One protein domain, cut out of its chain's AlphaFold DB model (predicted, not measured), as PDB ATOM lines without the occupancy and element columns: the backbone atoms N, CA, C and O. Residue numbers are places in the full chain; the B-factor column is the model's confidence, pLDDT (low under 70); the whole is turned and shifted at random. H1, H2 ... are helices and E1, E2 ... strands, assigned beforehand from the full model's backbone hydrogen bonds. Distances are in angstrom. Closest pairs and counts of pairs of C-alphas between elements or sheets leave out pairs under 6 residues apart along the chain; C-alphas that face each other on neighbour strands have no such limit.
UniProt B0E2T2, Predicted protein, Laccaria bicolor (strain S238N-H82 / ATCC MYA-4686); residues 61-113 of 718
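AT A GLANCE: This is residues 61 to 113 of the 718 residues of the protein "Predicted protein" of Laccaria bicolor (strain S238N-H82 / ATCC MYA-4686) (UniProt B0E2T2). With little regular structure, a small sheet of three short strands lies between the E1-E2 hairpin's loop, whose residues 73 to 78 stick out, and a long excursion from E2 to E3, with helix H1 near its far end. The printed part has 53 residues, with E1, E2, H1, E3 in order; the class is mixed, with only 17 residues in named elements. The sheet, E1 - E2 - E3, is antiparallel. The whole is loose, radius of gyration of the C-alphas 13.8 A, spanning 41 by 21 by 16 A.

HOW THE PARTS SIT: E1, residues 67 to 70, and E2, residues 82 to 85, form an antiparallel hairpin; N 68 and O 84 are within hydrogen-bond range at 2.8 A. H1, residues 92 to 97, is not on the sheet; 0 of 2 O i to N i+4 pairs and 3 of 3 O i to N i+3 pairs are within range. E3, residues 109 to 111, is antiparallel to E2; N 83 and O 110 are within range at 2.8 A.

IN THESE COORDINATES: E1 begins at C-alpha 67 (-29.204, 15.924, 27.741) and measures 9.1 A, E2 9.7 A, H1 9.5 A; E3, 7.1 A, ends at C-alpha 111 (-36.188, 8.197, 26.275).

THE WHOLE: The farthest C-alphas, Arg 74 and Glu 96, are 41.8 A apart. The printed part has no cut. The links E1 to E2 and H1 to E3 are long. The model's pLDDT is under 70 at residues 71 to 74 and 88 to 104.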
ATOM      1  N   GLN A  61     -28.857   3.895  34.815       87.81
ATOM      2  CA  GLN A  61     -28.959   3.349  33.455       87.81
ATOM      3  C   GLN A  61     -30.034   4.037  32.594       87.81
ATOM      4  O   GLN A  61     -30.029   3.881  31.376       87.81
ATOM      5  N   TYR A  62     -30.973   4.756  33.219       87.19
ATOM      6  CA  TYR A  62     -32.010   5.527  32.532       87.19
ATOM      7  C   TYR A  62     -31.657   7.013  32.404       87.19
ATOM      8  O   TYR A  62     -32.464   7.780  31.887       87.19
ATOM      9  N   VAL A  63     -30.471   7.425  32.863       89.50
ATOM     10  CA  VAL A  63     -29.980   8.794  32.711       89.50
ATOM     11  C   VAL A  63     -29.267   8.927  31.372       89.50
ATOM     12  O   VAL A  63     -28.370   8.151  31.047       89.50
ATOM     13  N   VAL A  64     -29.650   9.941  30.600       88.00
ATOM     14  CA  VAL A  64     -29.009  10.260  29.323       88.00
ATOM     15  C   VAL A  64     -27.940  11.334  29.559       88.00
ATOM     16  O   VAL A  64     -28.288  12.442  29.979       88.00
ATOM     17  N   PRO A  65     -26.648  11.045  29.315       86.69
ATOM     18  CA  PRO A  65     -25.602  12.058  29.412       86.69
ATOM     19  C   PRO A  65     -25.790  13.136  28.335       86.69
ATOM     20  O   PRO A  65     -26.326  12.868  27.262       86.69
ATOM     21  N   ASP A  66     -25.338  14.359  28.621       87.38
ATOM     22  CA  ASP A  66     -25.396  15.507  27.696       87.38
ATOM     23  C   ASP A  66     -26.806  15.884  27.199       87.38
ATOM     24  O   ASP A  66     -26.983  16.481  26.131       87.38
ATOM     25  N   ALA A  67     -27.817  15.592  28.012       89.56
ATOM     26  CA  ALA A  67     -29.204  15.924  27.741       89.56
ATOM     27  C   ALA A  67     -29.855  16.632  28.935       89.56
ATOM     28  O   ALA A  67     -29.474  16.435  30.090       89.56
ATOM     29  N   ASP A  68     -30.845  17.467  28.646       89.56
ATOM     30  CA  ASP A  68     -31.669  18.121  29.650       89.56
ATOM     31  C   ASP A  68     -32.891  17.246  29.924       89.56
ATOM     32  O   ASP A  68     -33.658  16.934  29.012       89.56
ATOM     33  N   LEU A  69     -33.076  16.840  31.181       87.31
ATOM     34  CA  LEU A  69     -34.288  16.136  31.579       87.31
ATOM     35  C   LEU A  69     -35.486  17.082  31.462       87.31
ATOM     36  O   LEU A  69     -35.509  18.144  32.085       87.31
ATOM     37  N   ILE A  70     -36.499  16.668  30.709       83.88
ATOM     38  CA  ILE A  70     -37.755  17.399  30.604       83.88
ATOM     39  C   ILE A  70     -38.662  16.912  31.725       83.88
ATOM     40  O   ILE A  70     -39.199  15.806  31.695       83.88
ATOM     41  N   ILE A  71     -38.760  17.727  32.773       65.38
ATOM     42  CA  ILE A  71     -39.476  17.354  33.987       65.38
ATOM     43  C   ILE A  71     -40.971  17.580  33.782       65.38
ATOM     44  O   ILE A  71     -41.436  18.710  33.645       65.38
ATOM     45  N   LEU A  72     -41.734  16.496  33.856       68.69
ATOM     46  CA  LEU A  72     -43.189  16.526  33.877       68.69
ATOM     47  C   LEU A  72     -43.630  16.145  35.298       68.69
ATOM     48  O   LEU A  72     -44.046  15.026  35.561       68.69
ATOM     49  N   GLU A  73     -43.490  17.085  36.245       61.22
ATOM     50  CA  GLU A  73     -43.605  16.876  37.712       61.22
ATOM     51  C   GLU A  73     -44.920  16.227  38.183       61.22
ATOM     52  O   GLU A  73     -45.022  15.770  39.319       61.22
ATOM     53  N   ARG A  74     -45.942  16.208  37.323       67.75
ATOM     54  CA  ARG A  74     -47.264  15.631  37.592       67.75
ATOM     55  C   ARG A  74     -47.487  14.276  36.923       67.75
ATOM     56  O   ARG A  74     -48.601  13.762  36.976       67.75
ATOM     57  N   GLN A  75     -46.465  13.711  36.287       71.19
ATOM     58  CA  GLN A  75     -46.565  12.412  35.638       71.19
ATOM     59  C   GLN A  75     -46.335  11.260  36.604       71.19
ATOM     60  O   GLN A  75     -45.548  11.337  37.549       71.19
ATOM     61  N   ASP A  76     -47.039  10.176  36.311       77.19
ATOM     62  CA  ASP A  76     -46.870   8.877  36.939       77.19
ATOM     63  C   ASP A  76     -45.484   8.294  36.613       77.19
ATOM     64  O   ASP A  76     -45.034   8.359  35.469       77.19
ATOM     65  N   VAL A  77     -44.809   7.696  37.599       77.88
ATOM     66  CA  VAL A  77     -43.481   7.071  37.413       77.88
ATOM     67  C   VAL A  77     -43.442   5.931  36.393       77.88
ATOM     68  O   VAL A  77     -42.357   5.506  36.001       77.88
ATOM     69  N   ARG A  78     -44.598   5.408  35.964       81.00
ATOM     70  CA  ARG A  78     -44.693   4.408  34.892       81.00
ATOM     71  C   ARG A  78     -44.378   4.981  33.507       81.00
ATOM     72  O   ARG A  78     -44.087   4.197  32.604       81.00
ATOM     73  N   PHE A  79     -44.424   6.304  33.334       81.25
ATOM     74  CA  PHE A  79     -44.008   6.964  32.097       81.25
ATOM     75  C   PHE A  79     -42.488   7.062  31.971       81.25
ATOM     76  O   PHE A  79     -41.732   6.901  32.932       81.25
ATOM     77  N   TYR A  80     -42.029   7.323  30.750       83.62
ATOM     78  CA  TYR A  80     -40.610   7.469  30.476       83.62
ATOM     79  C   TYR A  80     -40.090   8.830  30.910       83.62
ATOM     80  O   TYR A  80     -40.703   9.858  30.641       83.62
ATOM     81  N   TYR A  81     -38.889   8.839  31.485       83.81
ATOM     82  CA  TYR A  81     -38.101  10.061  31.561       83.81
ATOM     83  C   TYR A  81     -37.681  10.450  30.144       83.81
ATOM     84  O   TYR A  81     -37.003   9.680  29.456       83.81
ATOM     85  N   VAL A  82     -38.117  11.631  29.710       86.19
ATOM     86  CA  VAL A  82     -37.806  12.178  28.391       86.19
ATOM     87  C   VAL A  82     -36.719  13.229  28.538       86.19
ATOM     88  O   VAL A  82     -36.793  14.120  29.384       86.19
ATOM     89  N   TYR A  83     -35.702  13.127  27.698       87.62
ATOM     90  CA  TYR A  83     -34.550  14.009  27.694       87.62
ATOM     91  C   TYR A  83     -34.467  14.731  26.359       87.62
ATOM     92  O   TYR A  83     -34.551  14.105  25.303       87.62
ATOM     93  N   ARG A  84     -34.241  16.041  26.394       88.31
ATOM     94  CA  ARG A  84     -33.891  16.827  25.213       88.31
ATOM     95  C   ARG A  84     -32.374  16.860  25.088       88.31
ATOM     96  O   ARG A  84     -31.691  17.349  25.985       88.31
ATOM     97  N   LEU A  85     -31.831  16.339  23.993       86.50
ATOM     98  CA  LEU A  85     -30.391  16.386  23.749       86.50
ATOM     99  C   LEU A  85     -29.940  17.843  23.592       86.50
ATOM    100  O   LEU A  85     -30.553  18.602  22.843       86.50
ATOM    101  N   ARG A  86     -28.852  18.236  24.270       84.50
ATOM    102  CA  ARG A  86     -28.298  19.602  24.152       84.50
ATOM    103  C   ARG A  86     -27.721  19.872  22.773       84.50
ATOM    104  O   ARG A  86     -27.779  20.990  22.276       84.50
ATOM    105  N   ASN A  87     -27.162  18.826  22.179       78.31
ATOM    106  CA  ASN A  87     -26.738  18.807  20.794       78.31
ATOM    107  C   ASN A  87     -27.706  17.874  20.060       78.31
ATOM    108  O   ASN A  87     -27.711  16.679  20.375       78.31
ATOM    109  N   PRO A  88     -28.535  18.387  19.131       67.44
ATOM    110  CA  PRO A  88     -29.403  17.554  18.308       67.44
ATOM    111  C   PRO A  88     -28.602  16.413  17.692       67.44
ATOM    112  O   PRO A  88     -27.413  16.577  17.395       67.44
ATOM    113  N   HIS A  89     -29.234  15.249  17.536       62.31
ATOM    114  CA  HIS A  89     -28.522  14.061  17.092       62.31
ATOM    115  C   HIS A  89     -27.784  14.371  15.784       62.31
ATOM    116  O   HIS A  89     -28.407  14.853  14.831       62.31
ATOM    117  N   PRO A  90     -26.464  14.127  15.723       53.06
ATOM    118  CA  PRO A  90     -25.674  14.405  14.545       53.06
ATOM    119  C   PRO A  90     -26.117  13.458  13.435       53.06
ATOM    120  O   PRO A  90     -25.572  12.375  13.240       53.06
ATOM    121  N   HIS A  91     -27.089  13.884  12.641       56.84
ATOM    122  CA  HIS A  91     -27.327  13.340  11.317       56.84
ATOM    123  C   HIS A  91     -26.209  13.827  10.375       56.84
ATOM    124  O   HIS A  91     -26.470  14.406   9.325       56.84
ATOM    125  N   ILE A  92     -24.940  13.615  10.762       48.50
ATOM    126  CA  ILE A  92     -23.740  13.998   9.998       48.50
ATOM    127  C   ILE A  92     -23.835  13.444   8.570       48.50
ATOM    128  O   ILE A  92     -23.527  14.156   7.624       48.50
ATOM    129  N   ALA A  93     -24.377  12.232   8.414       50.75
ATOM    130  CA  ALA A  93     -24.618  11.605   7.117       50.75
ATOM    131  C   ALA A  93     -25.767  12.243   6.308       50.75
ATOM    132  O   ALA A  93     -25.747  12.210   5.082       50.75
ATOM    133  N   LEU A  94     -26.769  12.850   6.957       54.91
ATOM    134  CA  LEU A  94     -27.873  13.510   6.248       54.91
ATOM    135  C   LEU A  94     -27.386  14.815   5.604       54.91
ATOM    136  O   LEU A  94     -27.840  15.136   4.515       54.91
ATOM    137  N   ASN A  95     -26.401  15.504   6.201       55.66
ATOM    138  CA  ASN A  95     -25.744  16.667   5.583       55.66
ATOM    139  C   ASN A  95     -24.936  16.305   4.320       55.66
ATOM    140  O   ASN A  95     -24.731  17.170   3.471       55.66
ATOM    141  N   GLU A  96     -24.489  15.050   4.175       55.53
ATOM    142  CA  GLU A  96     -23.797  14.579   2.964       55.53
ATOM    143  C   GLU A  96     -24.763  14.376   1.785       55.53
ATOM    144  O   GLU A  96     -24.387  14.599   0.636       55.53
ATOM    145  N   ILE A  97     -26.012  13.978   2.064       53.41
ATOM    146  CA  ILE A  97     -27.041  13.673   1.052       53.41
ATOM    147  C   ILE A  97     -27.930  14.892   0.774       53.41
ATOM    148  O   ILE A  97     -28.293  15.168  -0.367       53.41
ATOM    149  N   MET A  98     -28.265  15.637   1.821       58.94
ATOM    150  CA  MET A  98     -29.004  16.888   1.782       58.94
ATOM    151  C   MET A  98     -28.162  17.950   2.482       58.94
ATOM    152  O   MET A  98     -28.209  18.045   3.711       58.94
ATOM    153  N   PRO A  99     -27.402  18.767   1.731       57.94
ATOM    154  CA  PRO A  99     -26.737  19.929   2.301       57.94
ATOM    155  C   PRO A  99     -27.727  20.734   3.159       57.94
ATOM    156  O   PRO A  99     -28.832  21.059   2.717       57.94
ATOM    157  N   ASP A 100     -27.337  20.999   4.406       56.59
ATOM    158  CA  ASP A 100     -28.140  21.614   5.471       56.59
ATOM    159  C   ASP A 100     -29.270  20.762   6.076       56.59
ATOM    160  O   ASP A 100     -30.187  21.317   6.670       56.59
ATOM    161  N   ALA A 101     -29.248  19.438   5.980       54.97
ATOM    162  CA  ALA A 101     -30.156  18.547   6.708       54.97
ATOM    163  C   ALA A 101     -30.374  18.936   8.188       54.97
ATOM    164  O   ALA A 101     -31.488  18.858   8.709       54.97
ATOM    165  N   SER A 102     -29.321  19.422   8.854       55.88
ATOM    166  CA  SER A 102     -29.384  19.935  10.227       55.88
ATOM    167  C   SER A 102     -30.337  21.125  10.421       55.88
ATOM    168  O   SER A 102     -30.714  21.399  11.552       55.88
ATOM    169  N   LYS A 103     -30.760  21.821   9.355       62.84
ATOM    170  CA  LYS A 103     -31.764  22.902   9.417       62.84
ATOM    171  C   LYS A 103     -33.195  22.395   9.598       62.84
ATOM    172  O   LYS A 103     -34.072  23.190   9.907       62.84
ATOM    173  N   TYR A 104     -33.440  21.105   9.361       64.25
ATOM    174  CA  TYR A 104     -34.770  20.502   9.482       64.25
ATOM    175  C   TYR A 104     -34.994  19.822  10.836       64.25
ATOM    176  O   TYR A 104     -36.132  19.522  11.185       64.25
ATOM    177  N   VAL A 105     -33.926  19.579  11.603       71.12
ATOM    178  CA  VAL A 105     -34.002  18.983  12.941       71.12
ATOM    179  C   VAL A 105     -33.727  20.069  13.970       71.12
ATOM    180  O   VAL A 105     -32.578  20.363  14.287       71.12
ATOM    181  N   ASN A 106     -34.797  20.665  14.492       74.56
ATOM    182  CA  ASN A 106     -34.686  21.701  15.519       74.56
ATOM    183  C   ASN A 106     -34.247  21.116  16.865       74.56
ATOM    184  O   ASN A 106     -33.411  21.691  17.557       74.56
ATOM    185  N   GLU A 107     -34.797  19.960  17.232       79.25
ATOM    186  CA  GLU A 107     -34.553  19.326  18.522       79.25
ATOM    187  C   GLU A 107     -34.499  17.803  18.377       79.25
ATOM    188  O   GLU A 107     -35.091  17.217  17.471       79.25
ATOM    189  N   THR A 108     -33.803  17.142  19.300       82.56
ATOM    190  CA  THR A 108     -33.853  15.685  19.429       82.56
ATOM    191  C   THR A 108     -34.197  15.307  20.851       82.56
ATOM    192  O   THR A 108     -33.581  15.778  21.805       82.56
ATOM    193  N   TRP A 109     -35.177  14.422  20.963       84.81
ATOM    194  CA  TRP A 109     -35.733  13.965  22.219       84.81
ATOM    195  C   TRP A 109     -35.506  12.466  22.319       84.81
ATOM    196  O   TRP A 109     -35.699  11.736  21.347       84.81
ATOM    197  N   VAL A 110     -35.068  12.005  23.482       86.56
ATOM    198  CA  VAL A 110     -34.755  10.601  23.723       86.56
ATOM    199  C   VAL A 110     -35.361  10.143  25.035       86.56
ATOM    200  O   VAL A 110     -35.490  10.901  25.992       86.56
ATOM    201  N   TYR A 111     -35.719   8.872  25.080       86.50
ATOM    202  CA  TYR A 111     -36.188   8.197  26.275       86.50
ATOM    203  C   TYR A 111     -35.622   6.778  26.281       86.50
ATOM    204  O   TYR A 111     -35.325   6.215  25.226       86.50
ATOM    205  N   ILE A 112     -35.432   6.208  27.472       87.00
ATOM    206  CA  ILE A 112     -34.840   4.875  27.630       87.00
ATOM    207  C   ILE A 112     -35.925   3.875  28.024       87.00
ATOM    208  O   ILE A 112     -36.746   4.114  28.908       87.00
ATOM    209  N   VAL A 113     -35.900   2.729  27.348       87.44
ATOM    210  CA  VAL A 113     -36.920   1.682  27.396       87.44
ATOM    211  C   VAL A 113     -36.258   0.380  27.841       87.44
ATOM    212  O   VAL A 113     -35.435  -0.177  27.121       87.44
TER     213      VAL A 113